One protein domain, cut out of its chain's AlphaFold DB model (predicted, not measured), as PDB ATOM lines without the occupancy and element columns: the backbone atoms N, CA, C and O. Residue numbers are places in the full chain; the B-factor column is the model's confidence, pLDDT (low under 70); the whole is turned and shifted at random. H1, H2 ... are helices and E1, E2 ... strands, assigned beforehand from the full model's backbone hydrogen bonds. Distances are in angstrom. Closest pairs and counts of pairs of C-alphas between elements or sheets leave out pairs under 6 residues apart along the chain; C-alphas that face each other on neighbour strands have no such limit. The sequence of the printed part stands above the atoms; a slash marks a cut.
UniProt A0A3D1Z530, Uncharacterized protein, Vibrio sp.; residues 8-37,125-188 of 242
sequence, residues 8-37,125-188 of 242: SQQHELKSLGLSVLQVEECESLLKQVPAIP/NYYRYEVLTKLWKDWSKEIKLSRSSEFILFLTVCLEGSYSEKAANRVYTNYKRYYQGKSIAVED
ATOM      1  N   SER A   8      78.616 -26.411  27.478       90.56
ATOM      2  CA  SER A   8      77.625 -27.486  27.654       90.56
ATOM      3  C   SER A   8      77.879 -28.631  26.682       90.56
ATOM      4  O   SER A   8      78.046 -29.764  27.113       90.56
ATOM      5  N   GLN A   9      78.047 -28.325  25.390       91.75
ATOM      6  CA  GLN A   9      78.351 -29.337  24.374       91.75
ATOM      7  C   GLN A   9      79.636 -30.094  24.688       91.75
ATOM      8  O   GLN A   9      79.671 -31.316  24.608       91.75
ATOM      9  N   GLN A  10      80.695 -29.379  25.073       92.62
ATOM     10  CA  GLN A  10      81.962 -30.015  25.438       92.62
ATOM     11  C   GLN A  10      81.801 -30.948  26.644       92.62
ATOM     12  O   GLN A  10      82.457 -31.983  26.699       92.62
ATOM     13  N   HIS A  11      80.950 -30.591  27.609       92.50
ATOM     14  CA  HIS A  11      80.661 -31.445  28.754       92.50
ATOM     15  C   HIS A  11      79.842 -32.676  28.351       92.50
ATOM     16  O   HIS A  11      80.238 -33.785  28.684       92.50
ATOM     17  N   GLU A  12      78.774 -32.504  27.569       93.12
ATOM     18  CA  GLU A  12      77.937 -33.604  27.074       93.12
ATOM     19  C   GLU A  12      78.743 -34.607  26.236       93.12
ATOM     20  O   GLU A  12      78.642 -35.812  26.453       93.12
ATOM     21  N   LEU A  13      79.618 -34.127  25.346       93.19
ATOM     22  CA  LEU A  13      80.506 -34.982  24.554       93.19
ATOM     23  C   LEU A  13      81.500 -35.763  25.429       93.19
ATOM     24  O   LEU A  13      81.729 -36.946  25.192       93.19
ATOM     25  N   LYS A  14      82.057 -35.137  26.473       93.19
ATOM     26  CA  LYS A  14      82.924 -35.833  27.441       93.19
ATOM     27  C   LYS A  14      82.157 -36.871  28.258       93.19
ATOM     28  O   LYS A  14      82.698 -37.937  28.531       93.19
ATOM     29  N   SER A  15      80.903 -36.596  28.607       91.25
ATOM     30  CA  SER A  15      80.026 -37.542  29.309       91.25
ATOM     31  C   SER A  15      79.655 -38.760  28.454       91.25
ATOM     32  O   SER A  15      79.371 -39.816  29.009       91.25
ATOM     33  N   LEU A  16      79.732 -38.656  27.121       89.56
ATOM     34  CA  LEU A  16      79.666 -39.798  26.193       89.56
ATOM     35  C   LEU A  16      80.979 -40.606  26.134       89.56
ATOM     36  O   LEU A  16      81.116 -41.521  25.329       89.56
ATOM     37  N   GLY A  17      81.970 -40.272  26.964       91.50
ATOM     38  CA  GLY A  17      83.262 -40.954  27.002       91.50
ATOM     39  C   GLY A  17      84.230 -40.514  25.903       91.50
ATOM     40  O   GLY A  17      85.189 -41.237  25.633       91.50
ATOM     41  N   LEU A  18      84.003 -39.361  25.260       92.25
ATOM     42  CA  LEU A  18      84.973 -38.795  24.320       92.25
ATOM     43  C   LEU A  18      86.139 -38.134  25.060       92.25
ATOM     44  O   LEU A  18      85.954 -37.381  26.022       92.25
ATOM     45  N   SER A  19      87.353 -38.389  24.577       94.88
ATOM     46  CA  SER A  19      88.564 -37.744  25.079       94.88
ATOM     47  C   SER A  19      88.591 -36.255  24.716       94.88
ATOM     48  O   SER A  19      87.869 -35.786  23.836       94.88
ATOM     49  N   VAL A  20      89.457 -35.484  25.380       93.50
ATOM     50  CA  VAL A  20      89.633 -34.054  25.065       93.50
ATOM     51  C   VAL A  20      90.010 -33.853  23.593       93.50
ATOM     52  O   VAL A  20      89.432 -32.986  22.946       93.50
ATOM     53  N   LEU A  21      90.890 -34.708  23.060       93.94
ATOM     54  CA  LEU A  21      91.314 -34.671  21.659       93.94
ATOM     55  C   LEU A  21      90.140 -34.923  20.701       93.94
ATOM     56  O   LEU A  21      89.945 -34.167  19.757       93.94
ATOM     57  N   GLN A  22      89.290 -35.912  20.987       93.88
ATOM     58  CA  GLN A  22      88.111 -36.214  20.162       93.88
ATOM     59  C   GLN A  22      87.093 -35.062  20.146       93.88
ATOM     60  O   GLN A  22      86.451 -34.788  19.129       93.88
ATOM     61  N   VAL A  23      86.951 -34.344  21.265       93.31
ATOM     62  CA  VAL A  23      86.107 -33.140  21.336       93.31
ATOM     63  C   VAL A  23      86.698 -31.991  20.511       93.31
ATOM     64  O   VAL A  23      85.952 -31.267  19.851       93.31
ATOM     65  N   GLU A  24      88.020 -31.827  20.513       92.31
ATOM     66  CA  GLU A  24      88.712 -30.834  19.683       92.31
ATOM     67  C   GLU A  24      88.609 -31.164  18.186       92.31
ATOM     68  O   GLU A  24      88.352 -30.265  17.380       92.31
ATOM     69  N   GLU A  25      88.707 -32.444  17.815       91.50
ATOM     70  CA  GLU A  25      88.469 -32.932  16.452       91.50
ATOM     71  C   GLU A  25      87.046 -32.608  15.981       91.50
ATOM     72  O   GLU A  25      86.872 -32.075  14.882       91.50
ATOM     73  N   CYS A  26      86.031 -32.823  16.829       91.19
ATOM     74  CA  CYS A  26      84.654 -32.416  16.531       91.19
ATOM     75  C   CYS A  26      84.542 -30.915  16.286       91.19
ATOM     76  O   CYS A  26      83.890 -30.480  15.336       91.19
ATOM     77  N   GLU A  27      85.143 -30.109  17.165       91.25
ATOM     78  CA  GLU A  27      85.087 -28.656  17.058       91.25
ATOM     79  C   GLU A  27      85.742 -28.171  15.758       91.25
ATOM     80  O   GLU A  27      85.188 -27.312  15.069       91.25
ATOM     81  N   SER A  28      86.899 -28.735  15.410       89.88
ATOM     82  CA  SER A  28      87.614 -28.438  14.169       89.88
ATOM     83  C   SER A  28      86.777 -28.806  12.942       89.88
ATOM     84  O   SER A  28      86.557 -27.972  12.062       89.88
ATOM     85  N   LEU A  29      86.217 -30.016  12.922       89.19
ATOM     86  CA  LEU A  29      85.394 -30.513  11.824       89.19
ATOM     87  C   LEU A  29      84.125 -29.671  11.631       89.19
ATOM     88  O   LEU A  29      83.794 -29.307  10.504       89.19
ATOM     89  N   LEU A  30      83.433 -29.293  12.708       87.44
ATOM     90  CA  LEU A  30      82.204 -28.495  12.620       87.44
ATOM     91  C   LEU A  30      82.451 -27.046  12.171       87.44
ATOM     92  O   LEU A  30      81.541 -26.436  11.593       87.44
ATOM     93  N   LYS A  31      83.656 -26.507  12.412       86.75
ATOM     94  CA  LYS A  31      84.118 -25.228  11.845       86.75
ATOM     95  C   LYS A  31      84.380 -25.340  10.342       86.75
ATOM     96  O   LYS A  31      84.020 -24.428   9.607       86.75
ATOM     97  N   GLN A  32      85.002 -26.434   9.900       84.94
ATOM     98  CA  GLN A  32      85.382 -26.647   8.498       84.94
ATOM     99  C   GLN A  32      84.198 -27.036   7.610       84.94
ATOM    100  O   GLN A  32      84.137 -26.637   6.450       84.94
ATOM    101  N   VAL A  33      83.248 -27.796   8.154       82.75
ATOM    102  CA  VAL A  33      82.055 -28.257   7.445       82.75
ATOM    103  C   VAL A  33      80.854 -27.490   7.993       82.75
ATOM    104  O   VAL A  33      80.250 -27.905   8.991       82.75
ATOM    105  N   PRO A  34      80.497 -26.333   7.406       77.38
ATOM    106  CA  PRO A  34      79.331 -25.584   7.840       77.38
ATOM    107  C   PRO A  34      78.056 -26.382   7.564       77.38
ATOM    108  O   PRO A  34      78.007 -27.259   6.707       77.38
ATOM    109  N   ALA A  35      77.000 -26.061   8.305       73.88
ATOM    110  CA  ALA A  35      75.693 -26.671   8.095       73.88
ATOM    111  C   ALA A  35      75.155 -26.319   6.689       73.88
ATOM    112  O   ALA A  35      74.790 -27.175   5.891       73.88
ATOM    113  N   ILE A  36      75.163 -25.030   6.351       73.19
ATOM    114  CA  ILE A  36      74.761 -24.559   5.026       73.19
ATOM    115  C   ILE A  36      76.035 -24.145   4.282       73.19
ATOM    116  O   ILE A  36      76.756 -23.292   4.806       73.19
ATOM    117  N   PRO A  37      76.334 -24.710   3.099       69.31
ATOM    118  CA  PRO A  37      77.440 -24.233   2.278       69.31
ATOM    119  C   PRO A  37      77.181 -22.789   1.824       69.31
ATOM    120  O   PRO A  37      76.045 -22.403   1.537       69.31
ATOM    121  N   ASN A 125      72.318 -30.304   7.127       78.81
ATOM    122  CA  ASN A 125      73.334 -31.033   7.889       78.81
ATOM    123  C   ASN A 125      73.874 -32.267   7.164       78.81
ATOM    124  O   ASN A 125      74.655 -32.984   7.774       78.81
ATOM    125  N   TYR A 126      73.506 -32.522   5.903       78.44
ATOM    126  CA  TYR A 126      73.880 -33.761   5.205       78.44
ATOM    127  C   TYR A 126      75.389 -34.051   5.273       78.44
ATOM    128  O   TYR A 126      75.798 -35.065   5.829       78.44
ATOM    129  N   TYR A 127      76.221 -33.108   4.827       77.06
ATOM    130  CA  TYR A 127      77.677 -33.281   4.860       77.06
ATOM    131  C   TYR A 127      78.215 -33.405   6.281       77.06
ATOM    132  O   TYR A 127      79.140 -34.171   6.515       77.06
ATOM    133  N   ARG A 128      77.610 -32.708   7.253       85.75
ATOM    134  CA  ARG A 128      77.977 -32.859   8.666       85.75
ATOM    135  C   ARG A 128      77.680 -34.261   9.174       85.75
ATOM    136  O   ARG A 128      78.509 -34.810   9.887       85.75
ATOM    137  N   TYR A 129      76.548 -34.854   8.798       86.56
ATOM    138  CA  TYR A 129      76.286 -36.253   9.112       86.56
ATOM    139  C   TYR A 129      77.363 -37.156   8.521       86.56
ATOM    140  O   TYR A 129      77.868 -38.013   9.238       86.56
ATOM    141  N   GLU A 130      77.763 -36.941   7.270       82.00
ATOM    142  CA  GLU A 130      78.765 -37.773   6.599       82.00
ATOM    143  C   GLU A 130      80.107 -37.739   7.328       82.00
ATOM    144  O   GLU A 130      80.630 -38.782   7.729       82.00
ATOM    145  N   VAL A 131      80.629 -36.538   7.578       85.44
ATOM    146  CA  VAL A 131      81.942 -36.390   8.207       85.44
ATOM    147  C   VAL A 131      81.929 -36.794   9.685       85.44
ATOM    148  O   VAL A 131      82.881 -37.424  10.135       85.44
ATOM    149  N   LEU A 132      80.850 -36.525  10.434       90.44
ATOM    150  CA  LEU A 132      80.726 -36.959  11.834       90.44
ATOM    151  C   LEU A 132      80.592 -38.481  11.939       90.44
ATOM    152  O   LEU A 132      81.121 -39.087  12.865       90.44
ATOM    153  N   THR A 133      79.914 -39.113  10.982       89.06
ATOM    154  CA  THR A 133      79.799 -40.576  10.915       89.06
ATOM    155  C   THR A 133      81.134 -41.221  10.613       89.06
ATOM    156  O   THR A 133      81.481 -42.228  11.227       89.06
ATOM    157  N   LYS A 134      81.887 -40.647   9.672       84.88
ATOM    158  CA  LYS A 134      83.243 -41.095   9.375       84.88
ATOM    159  C   LYS A 134      84.132 -40.961  10.609       84.88
ATOM    160  O   LYS A 134      84.716 -41.953  11.018       84.88
ATOM    161  N   LEU A 135      84.115 -39.800  11.263       90.50
ATOM    162  CA  LEU A 135      84.882 -39.552  12.484       90.50
ATOM    163  C   LEU A 135      84.540 -40.562  13.597       90.50
ATOM    164  O   LEU A 135      85.430 -41.123  14.226       90.50
ATOM    165  N   TRP A 136      83.253 -40.868  13.787       89.88
ATOM    166  CA  TRP A 136      82.805 -41.884  14.746       89.88
ATOM    167  C   TRP A 136      83.373 -43.279  14.449       89.88
ATOM    168  O   TRP A 136      83.819 -43.981  15.359       89.88
ATOM    169  N   LYS A 137      83.381 -43.675  13.171       84.94
ATOM    170  CA  LYS A 137      83.974 -44.941  12.722       84.94
ATOM    171  C   LYS A 137      85.492 -44.947  12.864       84.94
ATOM    172  O   LYS A 137      86.037 -45.974  13.253       84.94
ATOM    173  N   ASP A 138      86.158 -43.830  12.583       89.50
ATOM    174  CA  ASP A 138      87.615 -43.692  12.699       89.50
ATOM    175  C   ASP A 138      88.067 -43.876  14.160       89.50
ATOM    176  O   ASP A 138      89.102 -44.477  14.434       89.50
ATOM    177  N   TRP A 139      87.227 -43.485  15.123       91.62
ATOM    178  CA  TRP A 139      87.415 -43.802  16.543       91.62
ATOM    179  C   TRP A 139      87.056 -45.241  16.931       91.62
ATOM    180  O   TRP A 139      86.985 -45.560  18.117       91.62
ATOM    181  N   SER A 140      86.809 -46.113  15.953       89.19
ATOM    182  CA  SER A 140      86.421 -47.514  16.145       89.19
ATOM    183  C   SER A 140      85.155 -47.699  16.992       89.19
ATOM    184  O   SER A 140      84.979 -48.735  17.634       89.19
ATOM    185  N   LYS A 141      84.251 -46.707  17.006       85.00
ATOM    186  CA  LYS A 141      82.969 -46.811  17.706       85.00
ATOM    187  C   LYS A 141      81.894 -47.402  16.795       85.00
ATOM    188  O   LYS A 141      81.772 -47.065  15.618       85.00
ATOM    189  N   GLU A 142      81.078 -48.283  17.362       85.19
ATOM    190  CA  GLU A 142      79.995 -48.947  16.637       85.19
ATOM    191  C   GLU A 142      78.846 -47.967  16.340       85.19
ATOM    192  O   GLU A 142      78.467 -47.145  17.179       85.19
ATOM    193  N   ILE A 143      78.255 -48.069  15.148       81.62
ATOM    194  CA  ILE A 143      77.052 -47.310  14.793       81.62
ATOM    195  C   ILE A 143      75.828 -48.125  15.194       81.62
ATOM    196  O   ILE A 143      75.426 -49.054  14.496       81.62
ATOM    197  N   LYS A 144      75.194 -47.730  16.297       82.12
ATOM    198  CA  LYS A 144      73.876 -48.238  16.694       82.12
ATOM    199  C   LYS A 144      72.821 -47.201  16.356       82.12
ATOM    200  O   LYS A 144      72.979 -46.031  16.676       82.12
ATOM    201  N   LEU A 145      71.739 -47.628  15.710       78.81
ATOM    202  CA  LEU A 145      70.658 -46.739  15.283       78.81
ATOM    203  C   LEU A 145      69.436 -46.909  16.181       78.81
ATOM    204  O   LEU A 145      68.442 -47.527  15.806       78.81
ATOM    205  N   SER A 146      69.506 -46.314  17.369       78.44
ATOM    206  CA  SER A 146      68.359 -46.139  18.264       78.44
ATOM    207  C   SER A 146      68.319 -44.710  18.803       78.44
ATOM    208  O   SER A 146      69.346 -44.035  18.868       78.44
ATOM    209  N   ARG A 147      67.138 -44.228  19.211       73.69
ATOM    210  CA  ARG A 147      66.964 -42.856  19.734       73.69
ATOM    211  C   ARG A 147      67.837 -42.555  20.959       73.69
ATOM    212  O   ARG A 147      68.188 -41.405  21.176       73.69
ATOM    213  N   SER A 148      68.179 -43.590  21.722       81.00
ATOM    214  CA  SER A 148      69.017 -43.544  22.923       81.00
ATOM    215  C   SER A 148      70.438 -44.071  22.698       81.00
ATOM    216  O   SER A 148      71.193 -44.227  23.654       81.00
ATOM    217  N   SER A 149      70.814 -44.388  21.458       84.62
ATOM    218  CA  SER A 149      72.167 -44.860  21.157       84.62
ATOM    219  C   SER A 149      73.191 -43.748  21.345       84.62
ATOM    220  O   SER A 149      72.946 -42.595  20.991       84.62
ATOM    221  N   GLU A 150      74.375 -44.124  21.818       89.75
ATOM    222  CA  GLU A 150      75.513 -43.219  21.986       89.75
ATOM    223  C   GLU A 150      75.817 -42.428  20.703       89.75
ATOM    224  O   GLU A 150      76.049 -41.224  20.751       89.75
ATOM    225  N   PHE A 151      75.704 -43.083  19.544       90.56
ATOM    226  CA  PHE A 151      75.901 -42.465  18.235       90.56
ATOM    227  C   PHE A 151      74.866 -41.372  17.920       90.56
ATOM    228  O   PHE A 151      75.223 -40.287  17.458       90.56
ATOM    229  N   ILE A 152      73.577 -41.614  18.185       90.31
ATOM    230  CA  ILE A 152      72.542 -40.589  17.982       90.31
ATOM    231  C   ILE A 152      72.690 -39.455  18.994       90.31
ATOM    232  O   ILE A 152      72.517 -38.296  18.617       90.31
ATOM    233  N   LEU A 153      73.050 -39.750  20.246       92.38
ATOM    234  CA  LEU A 153      73.349 -38.720  21.244       92.38
ATOM    235  C   LEU A 153      74.509 -37.835  20.776       92.38
ATOM    236  O   LEU A 153      74.367 -36.614  20.749       92.38
ATOM    237  N   PHE A 154      75.600 -38.445  20.312       95.31
ATOM    238  CA  PHE A 154      76.752 -37.757  19.736       95.31
ATOM    239  C   PHE A 154      76.353 -36.816  18.595       95.31
ATOM    240  O   PHE A 154      76.599 -35.609  18.669       95.31
ATOM    241  N   LEU A 155      75.661 -37.334  17.576       93.19
ATOM    242  CA  LEU A 155      75.193 -36.520  16.452       93.19
ATOM    243  C   LEU A 155      74.272 -35.385  16.915       93.19
ATOM    244  O   LEU A 155      74.345 -34.277  16.389       93.19
ATOM    245  N   THR A 156      73.429 -35.633  17.917       92.69
ATOM    246  CA  THR A 156      72.502 -34.629  18.447       92.69
ATOM    247  C   THR A 156      73.244 -33.472  19.100       92.69
ATOM    248  O   THR A 156      72.981 -32.319  18.766       92.69
ATOM    249  N   VAL A 157      74.226 -33.755  19.954       92.94
ATOM    250  CA  VAL A 157      75.028 -32.712  20.609       92.94
ATOM    251  C   VAL A 157      75.831 -31.904  19.583       92.94
ATOM    252  O   VAL A 157      75.903 -30.674  19.674       92.94
ATOM    253  N   CYS A 158      76.393 -32.569  18.570       91.88
ATOM    254  CA  CYS A 158      77.171 -31.920  17.513       91.88
ATOM    255  C   CYS A 158      76.323 -31.042  16.578       91.88
ATOM    256  O   CYS A 158      76.786 -29.983  16.153       91.88
ATOM    257  N   LEU A 159      75.102 -31.466  16.235       90.88
ATOM    258  CA  LEU A 159      74.277 -30.804  15.218       90.88
ATOM    259  C   LEU A 159      73.246 -29.829  15.796       90.88
ATOM    260  O   LEU A 159      72.999 -28.787  15.191       90.88
ATOM    261  N   GLU A 160      72.642 -30.166  16.934       90.19
ATOM    262  CA  GLU A 160      71.531 -29.417  17.542       90.19
ATOM    263  C   GLU A 160      71.973 -28.598  18.766       90.19
ATOM    264  O   GLU A 160      71.249 -27.710  19.204       90.19
ATOM    265  N   GLY A 161      73.178 -28.839  19.293       88.44
ATOM    266  CA  GLY A 161      73.758 -28.034  20.369       88.44
ATOM    267  C   GLY A 161      73.574 -28.595  21.775       88.44
ATOM    268  O   GLY A 161      74.314 -28.212  22.673       88.44
ATOM    269  N   SER A 162      72.625 -29.499  21.974       88.62
ATOM    270  CA  SER A 162      72.417 -30.207  23.237       88.62
ATOM    271  C   SER A 162      71.492 -31.397  23.027       88.62
ATOM    272  O   SER A 162      70.727 -31.457  22.054       88.62
ATOM    273  N   TYR A 163      71.537 -32.354  23.947       87.00
ATOM    274  CA  TYR A 163      70.589 -33.456  23.934       87.00
ATOM    275  C   TYR A 163      69.183 -33.017  24.374       87.00
ATOM    276  O   TYR A 163      68.970 -32.431  25.433       87.00
ATOM    277  N   SER A 164      68.188 -33.394  23.574       87.69
ATOM    278  CA  SER A 164      66.789 -33.516  23.992       87.69
ATOM    279  C   SER A 164      66.150 -34.658  23.214       87.69
ATOM    280  O   SER A 164      66.544 -34.918  22.077       87.69
ATOM    281  N   GLU A 165      65.127 -35.318  23.759       86.56
ATOM    282  CA  GLU A 165      64.453 -36.418  23.049       86.56
ATOM    283  C   GLU A 165      63.891 -35.978  21.689       86.56
ATOM    284  O   GLU A 165      63.967 -36.706  20.696       86.56
ATOM    285  N   LYS A 166      63.377 -34.743  21.614       88.19
ATOM    286  CA  LYS A 166      62.865 -34.157  20.369       88.19
ATOM    287  C   LYS A 166      63.979 -33.935  19.343       88.19
ATOM    288  O   LYS A 166      63.761 -34.186  18.155       88.19
ATOM    289  N   ALA A 167      65.147 -33.466  19.781       86.50
ATOM    290  CA  ALA A 167      66.316 -33.286  18.922       86.50
ATOM    291  C   ALA A 167      66.874 -34.642  18.462       86.50
ATOM    292  O   ALA A 167      67.015 -34.866  17.262       86.50
ATOM    293  N   ALA A 168      67.049 -35.590  19.383       84.88
ATOM    294  CA  ALA A 168      67.524 -36.938  19.090       84.88
ATOM    295  C   ALA A 168      66.610 -37.682  18.112       84.88
ATOM    296  O   ALA A 168      67.086 -38.307  17.165       84.88
ATOM    297  N   ASN A 169      65.286 -37.557  18.259       85.06
ATOM    298  CA  ASN A 169      64.340 -38.146  17.312       85.06
ATOM    299  C   ASN A 169      64.459 -37.529  15.907       85.06
ATOM    300  O   ASN A 169      64.371 -38.246  14.908       85.06
ATOM    301  N   ARG A 170      64.681 -36.213  15.811       84.62
ATOM    302  CA  ARG A 170      64.894 -35.525  14.530       84.62
ATOM    303  C   ARG A 170      66.190 -35.982  13.867       84.62
ATOM    304  O   ARG A 170      66.177 -36.310  12.683       84.62
ATOM    305  N   VAL A 171      67.270 -36.044  14.638       88.31
ATOM    306  CA  VAL A 171      68.599 -36.468  14.187       88.31
ATOM    307  C   VAL A 171      68.573 -37.916  13.720       88.31
ATOM    308  O   VAL A 171      68.974 -38.198  12.597       88.31
ATOM    309  N   TYR A 172      67.990 -38.814  14.514       86.00
ATOM    310  CA  TYR A 172      67.750 -40.206  14.134       86.00
ATOM    311  C   TYR A 172      66.958 -40.326  12.828       86.00
ATOM    312  O   TYR A 172      67.359 -41.056  11.923       86.00
ATOM    313  N   THR A 173      65.848 -39.592  12.707       82.81
ATOM    314  CA  THR A 173      64.981 -39.651  11.520       82.81
ATOM    315  C   THR A 173      65.709 -39.159  10.270       82.81
ATOM    316  O   THR A 173      65.619 -39.794   9.220       82.81
ATOM    317  N   ASN A 174      66.455 -38.057  10.382       81.88
ATOM    318  CA  ASN A 174      67.250 -37.512   9.285       81.88
ATOM    319  C   ASN A 174      68.397 -38.456   8.909       81.88
ATOM    320  O   ASN A 174      68.561 -38.768   7.735       81.88
ATOM    321  N   TYR A 175      69.128 -38.983   9.891       81.50
ATOM    322  CA  TYR A 175      70.200 -39.946   9.659       81.50
ATOM    323  C   TYR A 175      69.704 -41.196   8.924       81.50
ATOM    324  O   TYR A 175      70.248 -41.577   7.889       81.50
ATOM    325  N   LYS A 176      68.623 -41.805   9.426       77.56
ATOM    326  CA  LYS A 176      67.982 -42.973   8.808       77.56
ATOM    327  C   LYS A 176      67.607 -42.698   7.356       77.56
ATOM    328  O   LYS A 176      67.846 -43.512   6.477       77.56
ATOM    329  N   ARG A 177      67.044 -41.527   7.103       72.19
ATOM    330  CA  ARG A 177      66.632 -41.087   5.777       72.19
ATOM    331  C   ARG A 177      67.812 -40.908   4.809       72.19
ATOM    332  O   ARG A 177      67.655 -41.285   3.655       72.19
ATOM    333  N   TYR A 178      68.968 -40.400   5.252       71.25
ATOM    334  CA  TYR A 178      70.150 -40.279   4.382       71.25
ATOM    335  C   TYR A 178      70.837 -41.619   4.107       71.25
ATOM    336  O   TYR A 178      71.218 -41.874   2.973       71.25
ATOM    337  N   TYR A 179      71.014 -42.460   5.133       69.00
ATOM    338  CA  TYR A 179      71.914 -43.622   5.050       69.00
ATOM    339  C   TYR A 179      71.214 -44.972   4.969       69.00
ATOM    340  O   TYR A 179      71.859 -45.963   4.649       69.00
ATOM    341  N   GLN A 180      69.918 -45.041   5.274       61.31
ATOM    342  CA  GLN A 180      69.139 -46.270   5.107       61.31
ATOM    343  C   GLN A 180      68.185 -46.200   3.916       61.31
ATOM    344  O   GLN A 180      67.533 -47.199   3.637       61.31
ATOM    345  N   GLY A 181      68.128 -45.057   3.218       50.28
ATOM    346  CA  GLY A 181      67.148 -44.783   2.173       50.28
ATOM    347  C   GLY A 181      65.732 -44.776   2.748       50.28
ATOM    348  O   GLY A 181      65.279 -45.718   3.397       50.28
ATOM    349  N   LYS A 182      64.966 -43.708   2.524       45.09
ATOM    350  CA  LYS A 182      63.514 -43.863   2.627       45.09
ATOM    351  C   LYS A 182      63.070 -44.445   1.291       45.09
ATOM    352  O   LYS A 182      62.982 -43.707   0.317       45.09
ATOM    353  N   SER A 183      62.854 -45.758   1.251       45.69
ATOM    354  CA  SER A 183      62.144 -46.375   0.136       45.69
ATOM    355  C   SER A 183      60.701 -45.889   0.236       45.69
ATOM    356  O   SER A 183      60.013 -46.168   1.222       45.69
ATOM    357  N   ILE A 184      60.304 -45.023  -0.689       43.25
ATOM    358  CA  ILE A 184      58.918 -44.586  -0.828       43.25
ATOM    359  C   ILE A 184      58.385 -45.332  -2.047       43.25
ATOM    360  O   ILE A 184      59.055 -45.345  -3.088       43.25
ATOM    361  N   ALA A 185      57.233 -45.995  -1.909       43.06
ATOM    362  CA  ALA A 185      56.591 -46.611  -3.060       43.06
ATOM    363  C   ALA A 185      56.338 -45.509  -4.092       43.06
ATOM    364  O   ALA A 185      55.923 -44.404  -3.741       43.06
ATOM    365  N   VAL A 186      56.635 -45.778  -5.363       38.50
ATOM    366  CA  VAL A 186      56.449 -44.788  -6.439       38.50
ATOM    367  C   VAL A 186      54.996 -44.287  -6.462       38.50
ATOM    368  O   VAL A 186      54.761 -43.106  -6.701       38.50
ATOM    369  N   GLU A 187      54.060 -45.160  -6.096       44.12
ATOM    370  CA  GLU A 187      52.620 -44.930  -5.934       44.12
ATOM    371  C   GLU A 187      52.254 -43.888  -4.857       44.12
ATOM    372  O   GLU A 187      51.224 -43.230  -4.969       44.12
ATOM    373  N   ASP A 188      53.091 -43.713  -3.828       38.69
ATOM    374  CA  ASP A 188      52.860 -42.754  -2.735       38.69
ATOM    375  C   ASP A 188      53.338 -41.331  -3.088       38.69
ATOM    376  O   ASP A 188      53.033 -40.368  -2.381       38.69
TER     377      ASP A 188
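What this domain is: This is residues 8 to 37 and 125 to 188 of the 242 residues of an uncharacterized protein of Vibrio sp. (UniProt A0A3D1Z530). A small cluster of five helices has H4 in its middle: H1, H3 and H5 pack round H4, and H2 runs from H1 to H3, while a tail, residues 183 to 188, sticks out past H5. H5 crosses H4 about perpendicular, at 79 degrees, on the side of H4 away from H2. The printed part has 94 residues, with the named elements in the order H1, H2, H3, H4, H5, E1, and is mostly helix. It is compact, with a radius of gyration of the C-alphas of 13.6 A, and elongated, spanning 49 by 29 by 24 A.

Where its parts are: H1, residues 8 to 15, begins with C-alpha 8 at (77.625, -27.486, 27.654). H2 is residues 20 to 32, 18.6 A long. H3 is residues 126 to 138, 18.5 A; H4 is residues 150 to 160, 15.0 A. H5, residues 165 to 179, 20.8 A, ends with C-alpha 179 at (71.914, -43.622, 5.050). The strand E1, residues 182 to 185, pairs with no named strand.

How they stand to each other: The hub H4 touches H1 at Gln 9 and Val 157, their closest C-alphas, 6.1 A apart, at a shallow tilt of 11 degrees, opposite ways. H3 and H4 form a helical hairpin; the closest C-alphas, of Leu 132 and Leu 155, are 7.2 A apart. H5 touches H4 with residues 167 to 172 alone, about perpendicular at 79 degrees; the closest C-alphas, of Thr 156 and Ala 168, are 5.5 A apart. H1 and H2 form another helical hairpin, with the C-alphas of Gln 10 and Val 23 closest at 6.6 A. H2 touches H3 with residues 26 to 30 alone; the closest C-alphas, of Leu 30 and Arg 128, are 7.2 A apart. In H1 to H5 every O i to N i+4 pair is within hydrogen-bond range.

The domain as a whole: The farthest C-alphas, of Val 20 and Glu 187, are 49.5 A apart. Residues 38 to 124 are not printed; C-alphas 37 and 125 are 9.7 A apart across the cut. The link from H3 to H4 is long, with 11 residues. The pLDDT is under 70 at residue 37 and residues 179 to 188.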